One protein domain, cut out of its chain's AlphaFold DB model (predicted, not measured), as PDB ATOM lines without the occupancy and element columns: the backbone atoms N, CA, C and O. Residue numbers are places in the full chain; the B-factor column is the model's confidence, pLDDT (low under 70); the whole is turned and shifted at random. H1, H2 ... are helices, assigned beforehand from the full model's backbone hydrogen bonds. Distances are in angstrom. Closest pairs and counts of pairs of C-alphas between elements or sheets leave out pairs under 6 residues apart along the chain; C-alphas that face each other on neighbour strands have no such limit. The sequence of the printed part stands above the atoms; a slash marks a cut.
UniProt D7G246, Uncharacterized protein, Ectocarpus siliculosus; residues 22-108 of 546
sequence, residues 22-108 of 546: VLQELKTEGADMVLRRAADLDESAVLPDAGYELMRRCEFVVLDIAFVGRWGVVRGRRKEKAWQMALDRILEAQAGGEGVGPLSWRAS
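What this domain is: This is residues 22 to 108 of the 546 residues of an uncharacterized protein of Ectocarpus siliculosus (UniProt D7G246). Three helices, H1, H2 and H3, make a loose triangle at one end of the domain, and a long helix, H4, starts beside H2 and runs away from them toward the other end. There residues 96 to 104 loop round and fold back, so that the four-residue H5 packs on the last part of H4. The printed part has 87 residues with five named helices, in the order H1, H2, H3, H4, H5, and no named strand; its class is all helix. The whole is compact, with a radius of gyration of the C-alphas of 13.0 A, and its outline is elongated, spanning 44 by 28 by 18 A.

How they stand to each other: Start at H1, residues 22 to 38, and look from its residues 28 to 32, which alone touch H2, residues 49 to 57: the closest C-alphas are those of Ala 31 and Met 55, 7.0 A apart. These two helices run opposite ways at a steep tilt of 62 degrees. With residues 31 to 38 alone, H1 touches H3, residues 62 to 69, closest at the C-alphas of Ala 38 and Gly 69, 4.7 A apart; they run the same way at a steep tilt of 40 degrees. H2 and H3 are close but not clearly touching, with their closest C-alphas, Met 55 and Ile 65, 6.4 A apart. Next find H4, residues 80 to 95, whose residues 80 to 87 alone touch H2; the closest C-alphas, Ala 50 and Gln 84, are 5.3 A apart. H2 and H4 run the same way at a shallow tilt of 33 degrees, only just short of steep. H4 touches H5, residues 105 to 108, with residues 90 to 94 alone, closest at the C-alphas of Gln 94 and Ser 108, 4.9 A apart. H1 is apart from H4 and H5. In H1, H2, H3 and H4 every O i to N i+4 pair is within hydrogen-bond range, while H5 is too short for such a pair.

Where its parts are: Find C-alpha 22 at (20.843, 20.885, -14.999); from there H1 runs 23.6 A to C-alpha 38. H2 covers 12.5 A and H3 10.4 A. At C-alpha 80, (26.130, 9.061, -38.873), H4 begins and runs 22.3 A to C-alpha 95. H5, 5.0 A long, ends at C-alpha 108, (39.525, 0.844, -25.496).

The domain as a whole: The two C-alphas farthest apart, those of Ser 44 and Gly 99, are 44.4 A apart. The printed part has no cut. The link from H2 to H3 is tight, and the other three are short. The mean pLDDT of the printed part is 91.2; look at residues 22, 23 and 26 for values under 70.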
ATOM      1  N   VAL A  22      20.206  19.744 -14.335       54.09
ATOM      2  CA  VAL A  22      20.843  20.885 -14.999       54.09
ATOM      3  C   VAL A  22      22.379  20.810 -14.887       54.09
ATOM      4  O   VAL A  22      23.088  21.236 -15.791       54.09
ATOM      5  N   LEU A  23      22.942  20.183 -13.841       61.81
ATOM      6  CA  LEU A  23      24.375  19.818 -13.839       61.81
ATOM      7  C   LEU A  23      24.693  18.777 -14.918       61.81
ATOM      8  O   LEU A  23      25.756  18.827 -15.538       61.81
ATOM      9  N   GLN A  24      23.783  17.829 -15.132       72.88
ATOM     10  CA  GLN A  24      23.902  16.847 -16.199       72.88
ATOM     11  C   GLN A  24      23.753  17.504 -17.577       72.88
ATOM     12  O   GLN A  24      24.497  17.154 -18.491       72.88
ATOM     13  N   GLU A  25      22.862  18.483 -17.715       71.88
ATOM     14  CA  GLU A  25      22.702  19.302 -18.918       71.88
ATOM     15  C   GLU A  25      23.979  20.090 -19.221       71.88
ATOM     16  O   GLU A  25      24.529  19.939 -20.303       71.88
ATOM     17  N   LEU A  26      24.561  20.789 -18.242       66.38
ATOM     18  CA  LEU A  26      25.821  21.528 -18.411       66.38
ATOM     19  C   LEU A  26      27.006  20.626 -18.770       66.38
ATOM     20  O   LEU A  26      27.844  20.995 -19.593       66.38
ATOM     21  N   LYS A  27      27.087  19.431 -18.172       80.00
ATOM     22  CA  LYS A  27      28.081  18.421 -18.570       80.00
ATOM     23  C   LYS A  27      27.862  17.973 -20.009       80.00
ATOM     24  O   LYS A  27      28.833  17.817 -20.744       80.00
ATOM     25  N   THR A  28      26.606  17.785 -20.404       86.56
ATOM     26  CA  THR A  28      26.233  17.348 -21.751       86.56
ATOM     27  C   THR A  28      26.532  18.437 -22.777       86.56
ATOM     28  O   THR A  28      27.222  18.155 -23.748       86.56
ATOM     29  N   GLU A  29      26.114  19.681 -22.540       87.12
ATOM     30  CA  GLU A  29      26.385  20.837 -23.402       87.12
ATOM     31  C   GLU A  29      27.884  21.135 -23.504       87.12
ATOM     32  O   GLU A  29      28.409  21.355 -24.596       87.12
ATOM     33  N   GLY A  30      28.601  21.094 -22.377       88.12
ATOM     34  CA  GLY A  30      30.047  21.291 -22.350       88.12
ATOM     35  C   GLY A  30      30.787  20.211 -23.138       88.12
ATOM     36  O   GLY A  30      31.658  20.523 -23.948       88.12
ATOM     37  N   ALA A  31      30.420  18.945 -22.944       89.75
ATOM     38  CA  ALA A  31      31.004  17.824 -23.672       89.75
ATOM     39  C   ALA A  31      30.639  17.836 -25.166       89.75
ATOM     40  O   ALA A  31      31.494  17.540 -25.996       89.75
ATOM     41  N   ASP A  32      29.416  18.229 -25.518       92.81
ATOM     42  CA  ASP A  32      28.964  18.408 -26.900       92.81
ATOM     43  C   ASP A  32      29.764  19.519 -27.598       92.81
ATOM     44  O   ASP A  32      30.292  19.330 -28.694       92.81
ATOM     45  N   MET A  33      29.949  20.663 -26.934       92.06
ATOM     46  CA  MET A  33      30.798  21.747 -27.434       92.06
ATOM     47  C   MET A  33      32.253  21.290 -27.620       92.06
ATOM     48  O   MET A  33      32.867  21.587 -28.647       92.06
ATOM     49  N   VAL A  34      32.813  20.557 -26.649       91.31
ATOM     50  CA  VAL A  34      34.170  19.994 -26.746       91.31
ATOM     51  C   VAL A  34      34.274  19.043 -27.933       91.31
ATOM     52  O   VAL A  34      35.219  19.166 -28.711       91.31
ATOM     53  N   LEU A  35      33.316  18.129 -28.096       93.62
ATOM     54  CA  LEU A  35      33.329  17.134 -29.164       93.62
ATOM     55  C   LEU A  35      33.214  17.785 -30.541       93.62
ATOM     56  O   LEU A  35      33.994  17.464 -31.435       93.62
ATOM     57  N   ARG A  36      32.293  18.742 -30.707       95.12
ATOM     58  CA  ARG A  36      32.125  19.490 -31.961       95.12
ATOM     59  C   ARG A  36      33.387  20.253 -32.327       95.12
ATOM     60  O   ARG A  36      33.853  20.143 -33.459       95.12
ATOM     61  N   ARG A  37      33.983  20.955 -31.360       93.62
ATOM     62  CA  ARG A  37      35.234  21.687 -31.575       93.62
ATOM     63  C   ARG A  37      36.395  20.754 -31.910       93.62
ATOM     64  O   ARG A  37      37.174  21.063 -32.798       93.62
ATOM     65  N   ALA A  38      36.513  19.628 -31.211       93.00
ATOM     66  CA  ALA A  38      37.537  18.624 -31.479       93.00
ATOM     67  C   ALA A  38      37.384  17.994 -32.874       93.00
ATOM     68  O   ALA A  38      38.383  17.715 -33.531       93.00
ATOM     69  N   ALA A  39      36.143  17.826 -33.333       94.75
ATOM     70  CA  ALA A  39      35.809  17.306 -34.651       94.75
ATOM     71  C   ALA A  39      35.788  18.361 -35.764       94.75
ATOM     72  O   ALA A  39      35.307  18.049 -36.851       94.75
ATOM     73  N   ASP A  40      36.296  19.580 -35.541       95.38
ATOM     74  CA  ASP A  40      36.257  20.689 -36.510       95.38
ATOM     75  C   ASP A  40      34.852  20.903 -37.116       95.38
ATOM     76  O   ASP A  40      34.682  21.141 -38.315       95.38
ATOM     77  N   LEU A  41      33.814  20.766 -36.287       95.44
ATOM     78  CA  LEU A  41      32.436  21.067 -36.652       95.44
ATOM     79  C   LEU A  41      32.077  22.491 -36.221       95.44
ATOM     80  O   LEU A  41      32.528  22.975 -35.184       95.44
ATOM     81  N   ASP A  42      31.219  23.148 -37.002       95.38
ATOM     82  CA  ASP A  42      30.663  24.451 -36.631       95.38
ATOM     83  C   ASP A  42      29.933  24.382 -35.279       95.38
ATOM     84  O   ASP A  42      29.290  23.379 -34.963       95.38
ATOM     85  N   GLU A  43      29.937  25.480 -34.516       93.06
ATOM     86  CA  GLU A  43      29.251  25.574 -33.212       93.06
ATOM     87  C   GLU A  43      27.737  25.298 -33.294       93.06
ATOM     88  O   GLU A  43      27.104  24.978 -32.292       93.06
ATOM     89  N   SER A  44      27.136  25.417 -34.481       95.06
ATOM     90  CA  SER A  44      25.721  25.118 -34.744       95.06
ATOM     91  C   SER A  44      25.480  23.728 -35.339       95.06
ATOM     92  O   SER A  44      24.331  23.362 -35.599       95.06
ATOM     93  N   ALA A  45      26.532  22.944 -35.589       95.69
ATOM     94  CA  ALA A  45      26.386  21.591 -36.099       95.69
ATOM     95  C   ALA A  45      25.700  20.705 -35.052       95.69
ATOM     96  O   ALA A  45      26.013  20.773 -33.864       95.69
ATOM     97  N   VAL A  46      24.777  19.864 -35.516       96.00
ATOM     98  CA  VAL A  46      24.129  18.834 -34.699       96.00
ATOM     99  C   VAL A  46      24.976  17.570 -34.777       96.00
ATOM    100  O   VAL A  46      25.297  17.117 -35.881       96.00
ATOM    101  N   LEU A  47      25.354  17.019 -33.621       95.69
ATOM    102  CA  LEU A  47      26.041  15.733 -33.570       95.69
ATOM    103  C   LEU A  47      25.102  14.601 -34.018       95.69
ATOM    104  O   LEU A  47      23.913  14.636 -33.700       95.69
ATOM    105  N   PRO A  48      25.609  13.596 -34.745       96.56
ATOM    106  CA  PRO A  48      24.837  12.393 -35.052       96.56
ATOM    107  C   PRO A  48      24.576  11.542 -33.793       96.56
ATOM    108  O   PRO A  48      25.238  11.733 -32.767       96.56
ATOM    109  N   ASP A  49      23.645  10.588 -33.858       97.00
ATOM    110  CA  ASP A  49      23.206   9.794 -32.696       97.00
ATOM    111  C   ASP A  49      24.369   8.987 -32.095       97.00
ATOM    112  O   ASP A  49      24.556   8.978 -30.873       97.00
ATOM    113  N   ALA A  50      25.221   8.391 -32.938       96.69
ATOM    114  CA  ALA A  50      26.450   7.733 -32.492       96.69
ATOM    115  C   ALA A  50      27.423   8.684 -31.769       96.69
ATOM    116  O   ALA A  50      28.145   8.249 -30.871       96.69
ATOM    117  N   GLY A  51      27.435   9.978 -32.109       95.44
ATOM    118  CA  GLY A  51      28.233  10.986 -31.404       95.44
ATOM    119  C   GLY A  51      27.758  11.191 -29.964       95.44
ATOM    120  O   GLY A  51      28.572  11.197 -29.039       95.44
ATOM    121  N   TYR A  52      26.443  11.266 -29.750       94.75
ATOM    122  CA  TYR A  52      25.865  11.352 -28.404       94.75
ATOM    123  C   TYR A  52      26.049  10.065 -27.594       94.75
ATOM    124  O   TYR A  52      26.324  10.131 -26.393       94.75
ATOM    125  N   GLU A  53      25.921   8.893 -28.223       95.12
ATOM    126  CA  GLU A  53      26.200   7.618 -27.549       95.12
ATOM    127  C   GLU A  53      27.667   7.537 -27.110       95.12
ATOM    128  O   GLU A  53      27.947   7.121 -25.985       95.12
ATOM    129  N   LEU A  54      28.600   8.012 -27.940       94.19
ATOM    130  CA  LEU A  54      30.013   8.082 -27.580       94.19
ATOM    131  C   LEU A  54      30.248   8.962 -26.348       94.19
ATOM    132  O   LEU A  54      30.907   8.529 -25.404       94.19
ATOM    133  N   MET A  55      29.663  10.162 -26.309       93.44
ATOM    134  CA  MET A  55      29.766  11.054 -25.146       93.44
ATOM    135  C   MET A  55      29.236  10.402 -23.867       93.44
ATOM    136  O   MET A  55      29.869  10.495 -22.813       93.44
ATOM    137  N   ARG A  56      28.085   9.722 -23.968       92.31
ATOM    138  CA  ARG A  56      27.455   9.011 -22.851       92.31
ATOM    139  C   ARG A  56      28.365   7.907 -22.315       92.31
ATOM    140  O   ARG A  56      28.502   7.775 -21.103       92.31
ATOM    141  N   ARG A  57      28.998   7.137 -23.204       92.12
ATOM    142  CA  ARG A  57      29.926   6.046 -22.855       92.12
ATOM    143  C   ARG A  57      31.234   6.544 -22.252       92.12
ATOM    144  O   ARG A  57      31.767   5.890 -21.366       92.12
ATOM    145  N   CYS A  58      31.712   7.711 -22.682       86.69
ATOM    146  CA  CYS A  58      32.849   8.394 -22.065       86.69
ATOM    147  C   CYS A  58      32.515   9.019 -20.702       86.69
ATOM    148  O   CYS A  58      33.367   9.712 -20.156       86.69
ATOM    149  N   GLU A  59      31.290   8.868 -20.181       88.81
ATOM    150  CA  GLU A  59      30.825   9.528 -18.952       88.81
ATOM    151  C   GLU A  59      31.094  11.045 -18.948       88.81
ATOM    152  O   GLU A  59      31.291  11.662 -17.901       88.81
ATOM    153  N   PHE A  60      31.096  11.665 -20.135       82.81
ATOM    154  CA  PHE A  60      31.410  13.083 -20.325       82.81
ATOM    155  C   PHE A  60      32.848  13.488 -19.923       82.81
ATOM    156  O   PHE A  60      33.116  14.669 -19.693       82.81
ATOM    157  N   VAL A  61      33.796  12.541 -19.876       83.75
ATOM    158  CA  VAL A  61      35.227  12.820 -19.671       83.75
ATOM    159  C   VAL A  61      35.776  13.601 -20.870       83.75
ATOM    160  O   VAL A  61      35.944  13.073 -21.969       83.75
ATOM    161  N   VAL A  62      36.069  14.883 -20.638       83.25
ATOM    162  CA  VAL A  62      36.456  15.874 -21.659       83.25
ATOM    163  C   VAL A  62      37.629  15.413 -22.523       83.25
ATOM    164  O   VAL A  62      37.602  15.622 -23.733       83.25
ATOM    165  N   LEU A  63      38.650  14.789 -21.925       81.00
ATOM    166  CA  LEU A  63      39.850  14.384 -22.657       81.00
ATOM    167  C   LEU A  63      39.562  13.251 -23.649       81.00
ATOM    168  O   LEU A  63      39.964  13.352 -24.802       81.00
ATOM    169  N   ASP A  64      38.820  12.224 -23.231       88.12
ATOM    170  CA  ASP A  64      38.475  11.080 -24.086       88.12
ATOM    171  C   ASP A  64      37.581  11.526 -25.247       88.12
ATOM    172  O   ASP A  64      37.772  11.124 -26.393       88.12
ATOM    173  N   ILE A  65      36.646  12.432 -24.962       89.44
ATOM    174  CA  ILE A  65      35.768  13.040 -25.964       89.44
ATOM    175  C   ILE A  65      36.569  13.882 -26.957       89.44
ATOM    176  O   ILE A  65      36.393  13.742 -28.167       89.44
ATOM    177  N   ALA A  66      37.468  14.739 -26.467       89.88
ATOM    178  CA  ALA A  66      38.323  15.543 -27.328       89.88
ATOM    179  C   ALA A  66      39.219  14.657 -28.200       89.88
ATOM    180  O   ALA A  66      39.322  14.898 -29.402       89.88
ATOM    181  N   PHE A  67      39.823  13.621 -27.615       92.38
ATOM    182  CA  PHE A  67      40.683  12.677 -28.318       92.38
ATOM    183  C   PHE A  67      39.940  12.000 -29.469       92.38
ATOM    184  O   PHE A  67      40.414  12.064 -30.602       92.38
ATOM    185  N   VAL A  68      38.746  11.443 -29.223       92.56
ATOM    186  CA  VAL A  68      37.953  10.813 -30.290       92.56
ATOM    187  C   VAL A  68      37.496  11.822 -31.339       92.56
ATOM    188  O   VAL A  68      37.584  11.539 -32.532       92.56
ATOM    189  N   GLY A  69      37.056  13.015 -30.929       90.94
ATOM    190  CA  GLY A  69      36.646  14.064 -31.867       90.94
ATOM    191  C   GLY A  69      37.737  14.418 -32.880       90.94
ATOM    192  O   GLY A  69      37.430  14.724 -34.028       90.94
ATOM    193  N   ARG A  70      39.010  14.306 -32.493       92.88
ATOM    194  CA  ARG A  70      40.165  14.619 -33.350       92.88
ATOM    195  C   ARG A  70      40.529  13.501 -34.337       92.88
ATOM    196  O   ARG A  70      41.375  13.729 -35.200       92.88
ATOM    197  N   TRP A  71      39.888  12.329 -34.273       94.25
ATOM    198  CA  TRP A  71      40.185  11.219 -35.184       94.25
ATOM    199  C   TRP A  71      39.781  11.541 -36.625       94.25
ATOM    200  O   TRP A  71      38.680  12.031 -36.884       94.25
ATOM    201  N   GLY A  72      40.632  11.178 -37.591       89.94
ATOM    202  CA  GLY A  72      40.399  11.446 -39.018       89.94
ATOM    203  C   GLY A  72      39.088  10.862 -39.566       89.94
ATOM    204  O   GLY A  72      38.498  11.418 -40.495       89.94
ATOM    205  N   VAL A  73      38.583   9.778 -38.963       92.94
ATOM    206  CA  VAL A  73      37.276   9.199 -39.304       92.94
ATOM    207  C   VAL A  73      36.103  10.146 -39.016       92.94
ATOM    208  O   VAL A  73      35.173  10.193 -39.823       92.94
ATOM    209  N   VAL A  74      36.129  10.914 -37.920       94.38
ATOM    210  CA  VAL A  74      35.017  11.802 -37.514       94.38
ATOM    211  C   VAL A  74      35.284  13.278 -37.799       94.38
ATOM    212  O   VAL A  74      34.337  14.035 -38.018       94.38
ATOM    213  N   ARG A  75      36.551  13.692 -37.871       93.94
ATOM    214  CA  ARG A  75      36.957  15.082 -38.086       93.94
ATOM    215  C   ARG A  75      36.367  15.660 -39.380       93.94
ATOM    216  O   ARG A  75      36.515  15.106 -40.471       93.94
ATOM    217  N   GLY A  76      35.647  16.770 -39.252       94.69
ATOM    218  CA  GLY A  76      34.911  17.448 -40.321       94.69
ATOM    219  C   GLY A  76      33.718  16.656 -40.873       94.69
ATOM    220  O   GLY A  76      33.162  17.020 -41.916       94.69
ATOM    221  N   ARG A  77      33.309  15.543 -40.245       95.62
ATOM    222  CA  ARG A  77      32.238  14.666 -40.746       95.62
ATOM    223  C   ARG A  77      30.955  14.841 -39.940       95.62
ATOM    224  O   ARG A  77      30.913  14.640 -38.737       95.62
ATOM    225  N   ARG A  78      29.850  15.095 -40.649       96.19
ATOM    226  CA  ARG A  78      28.486  15.149 -40.079       96.19
ATOM    227  C   ARG A  78      27.659  13.876 -40.314       96.19
ATOM    228  O   ARG A  78      26.482  13.833 -39.991       96.19
ATOM    229  N   LYS A  79      28.229  12.863 -40.976       97.00
ATOM    230  CA  LYS A  79      27.490  11.658 -41.392       97.00
ATOM    231  C   LYS A  79      27.500  10.619 -40.274       97.00
ATOM    232  O   LYS A  79      28.583  10.195 -39.891       97.00
ATOM    233  N   GLU A  80      26.324  10.131 -39.874       97.19
ATOM    234  CA  GLU A  80      26.130   9.061 -38.873       97.19
ATOM    235  C   GLU A  80      27.109   7.894 -39.046       97.19
ATOM    236  O   GLU A  80      27.810   7.516 -38.119       97.19
ATOM    237  N   LYS A  81      27.254   7.390 -40.279       97.19
ATOM    238  CA  LYS A  81      28.135   6.255 -40.593       97.19
ATOM    239  C   LYS A  81      29.589   6.448 -40.134       97.19
ATOM    240  O   LYS A  81      30.242   5.474 -39.784       97.19
ATOM    241  N   ALA A  82      30.108   7.674 -40.180       96.50
ATOM    242  CA  ALA A  82      31.481   7.959 -39.769       96.50
ATOM    243  C   ALA A  82      31.640   7.851 -38.244       96.50
ATOM    244  O   ALA A  82      32.575   7.226 -37.758       96.50
ATOM    245  N   TRP A  83      30.672   8.390 -37.505       97.19
ATOM    246  CA  TRP A  83      30.620   8.330 -36.046       97.19
ATOM    247  C   TRP A  83      30.354   6.916 -35.538       97.19
ATOM    248  O   TRP A  83      31.040   6.459 -34.627       97.19
ATOM    249  N   GLN A  84      29.444   6.190 -36.189       97.44
ATOM    250  CA  GLN A  84      29.197   4.784 -35.890       97.44
ATOM    251  C   GLN A  84      30.462   3.942 -36.093       97.44
ATOM    252  O   GLN A  84      30.785   3.128 -35.243       97.44
ATOM    253  N   MET A  85      31.234   4.193 -37.156       96.44
ATOM    254  CA  MET A  85      32.497   3.484 -37.384       96.44
ATOM    255  C   MET A  85      33.530   3.743 -36.275       96.44
ATOM    256  O   MET A  85      34.248   2.823 -35.893       96.44
ATOM    257  N   ALA A  86      33.608   4.966 -35.738       96.50
ATOM    258  CA  ALA A  86      34.473   5.258 -34.593       96.50
ATOM    259  C   ALA A  86      34.001   4.533 -33.320       96.50
ATOM    260  O   ALA A  86      34.815   3.944 -32.611       96.50
ATOM    261  N   LEU A  87      32.689   4.527 -33.062       96.69
ATOM    262  CA  LEU A  87      32.090   3.815 -31.933       96.69
ATOM    263  C   LEU A  87      32.322   2.299 -32.026       96.69
ATOM    264  O   LEU A  87      32.752   1.690 -31.047       96.69
ATOM    265  N   ASP A  88      32.104   1.706 -33.200       97.00
ATOM    266  CA  ASP A  88      32.313   0.277 -33.452       97.00
ATOM    267  C   ASP A  88      33.775  -0.117 -33.197       97.00
ATOM    268  O   ASP A  88      34.025  -1.095 -32.499       97.00
ATOM    269  N   ARG A  89      34.747   0.693 -33.643       96.81
ATOM    270  CA  ARG A  89      36.182   0.468 -33.367       96.81
ATOM    271  C   ARG A  89      36.505   0.463 -31.870       96.81
ATOM    272  O   ARG A  89      37.316  -0.347 -31.421       96.81
ATOM    273  N   ILE A  90      35.874   1.338 -31.082       96.94
ATOM    274  CA  ILE A  90      36.050   1.357 -29.621       96.94
ATOM    275  C   ILE A  90      35.435   0.102 -28.993       96.94
ATOM    276  O   ILE A  90      36.054  -0.513 -28.127       96.94
ATOM    277  N   LEU A  91      34.243  -0.305 -29.437       96.06
ATOM    278  CA  LEU A  91      33.565  -1.504 -28.939       96.06
ATOM    279  C   LEU A  91      34.331  -2.788 -29.290       96.06
ATOM    280  O   LEU A  91      34.453  -3.680 -28.451       96.06
ATOM    281  N   GLU A  92      34.898  -2.867 -30.492       95.88
ATOM    282  CA  GLU A  92      35.790  -3.951 -30.909       95.88
ATOM    283  C   GLU A  92      37.049  -3.998 -30.033       95.88
ATOM    284  O   GLU A  92      37.403  -5.057 -29.513       95.88
ATOM    285  N   ALA A  93      37.693  -2.850 -29.787       94.81
ATOM    286  CA  ALA A  93      38.837  -2.769 -28.880       94.81
ATOM    287  C   ALA A  93      38.472  -3.183 -27.441       94.81
ATOM    288  O   ALA A  93      39.284  -3.815 -26.759       94.81
ATOM    289  N   GLN A  94      37.254  -2.862 -26.996       96.00
ATOM    290  CA  GLN A  94      36.737  -3.200 -25.672       96.00
ATOM    291  C   GLN A  94      36.495  -4.695 -25.496       96.00
ATOM    292  O   GLN A  94      36.802  -5.233 -24.430       96.00
ATOM    293  N   ALA A  95      35.968  -5.365 -26.522       95.44
ATOM    294  CA  ALA A  95      35.733  -6.807 -26.499       95.44
ATOM    295  C   ALA A  95      37.031  -7.609 -26.284       95.44
ATOM    296  O   ALA A  95      36.977  -8.719 -25.755       95.44
ATOM    297  N   GLY A  96      38.184  -7.021 -26.620       90.69
ATOM    298  CA  GLY A  96      39.492  -7.648 -26.481       90.69
ATOM    299  C   GLY A  96      39.781  -8.667 -27.588       90.69
ATOM    300  O   GLY A  96      38.951  -8.948 -28.449       90.69
ATOM    301  N   GLY A  97      41.003  -9.205 -27.586       86.12
ATOM    302  CA  GLY A  97      41.384 -10.336 -28.441       86.12
ATOM    303  C   GLY A  97      41.130 -11.674 -27.743       86.12
ATOM    304  O   GLY A  97      40.919 -11.706 -26.530       86.12
ATOM    305  N   GLU A  98      41.192 -12.788 -28.482       86.50
ATOM    306  CA  GLU A  98      41.071 -14.132 -27.896       86.50
ATOM    307  C   GLU A  98      42.028 -14.300 -26.699       86.50
ATOM    308  O   GLU A  98      43.248 -14.227 -26.840       86.50
ATOM    309  N   GLY A  99      41.466 -14.501 -25.502       86.69
ATOM    310  CA  GLY A  99      42.225 -14.733 -24.267       86.69
ATOM    311  C   GLY A  99      42.586 -13.489 -23.446       86.69
ATOM    312  O   GLY A  99      43.120 -13.645 -22.348       86.69
ATOM    313  N   VAL A 100      42.269 -12.274 -23.906       87.56
ATOM    314  CA  VAL A 100      42.419 -11.042 -23.112       87.56
ATOM    315  C   VAL A 100      41.040 -10.625 -22.603       87.56
ATOM    316  O   VAL A 100      40.093 -10.548 -23.376       87.56
ATOM    317  N   GLY A 101      40.909 -10.382 -21.295       91.81
ATOM    318  CA  GLY A 101      39.660  -9.865 -20.724       91.81
ATOM    319  C   GLY A 101      39.252  -8.517 -21.344       91.81
ATOM    320  O   GLY A 101      40.097  -7.834 -21.929       91.81
ATOM    321  N   PRO A 102      37.976  -8.113 -21.210       94.12
ATOM    322  CA  PRO A 102      37.505  -6.858 -21.777       94.12
ATOM    323  C   PRO A 102      38.284  -5.674 -21.199       94.12
ATOM    324  O   PRO A 102      38.554  -5.619 -19.995       94.12
ATOM    325  N   LEU A 103      38.644  -4.722 -22.057       92.69
ATOM    326  CA  LEU A 103      39.350  -3.514 -21.641       92.69
ATOM    327  C   LEU A 103      38.391  -2.531 -20.953       92.69
ATOM    328  O   LEU A 103      37.182  -2.520 -21.198       92.69
ATOM    329  N   SER A 104      38.937  -1.652 -20.108       94.00
ATOM    330  CA  SER A 104      38.177  -0.482 -19.658       94.00
ATOM    331  C   SER A 104      37.822   0.395 -20.862       94.00
ATOM    332  O   SER A 104      38.525   0.386 -21.876       94.00
ATOM    333  N   TRP A 105      36.743   1.176 -20.764       93.44
ATOM    334  CA  TRP A 105      36.335   2.072 -21.852       93.44
ATOM    335  C   TRP A 105      37.481   2.993 -22.289       93.44
ATOM    336  O   TRP A 105      37.829   3.036 -23.464       93.44
ATOM    337  N   ARG A 106      38.156   3.622 -21.320       92.56
ATOM    338  CA  ARG A 106      39.335   4.465 -21.544       92.56
ATOM    339  C   ARG A 106      40.447   3.739 -22.305       92.56
ATOM    340  O   ARG A 106      40.924   4.235 -23.320       92.56
ATOM    341  N   ALA A 107      40.835   2.541 -21.862       93.25
ATOM    342  CA  ALA A 107      41.856   1.753 -22.554       93.25
ATOM    343  C   ALA A 107      41.415   1.349 -23.973       93.25
ATOM    344  O   ALA A 107      42.245   1.258 -24.873       93.25
ATOM    345  N   SER A 108      40.112   1.151 -24.187       95.38
ATOM    346  CA  SER A 108      39.525   0.844 -25.496       95.38
ATOM    347  C   SER A 108      39.574   2.051 -26.434       95.38
ATOM    348  O   SER A 108      39.987   1.909 -27.581       95.38
TER     349      SER A 108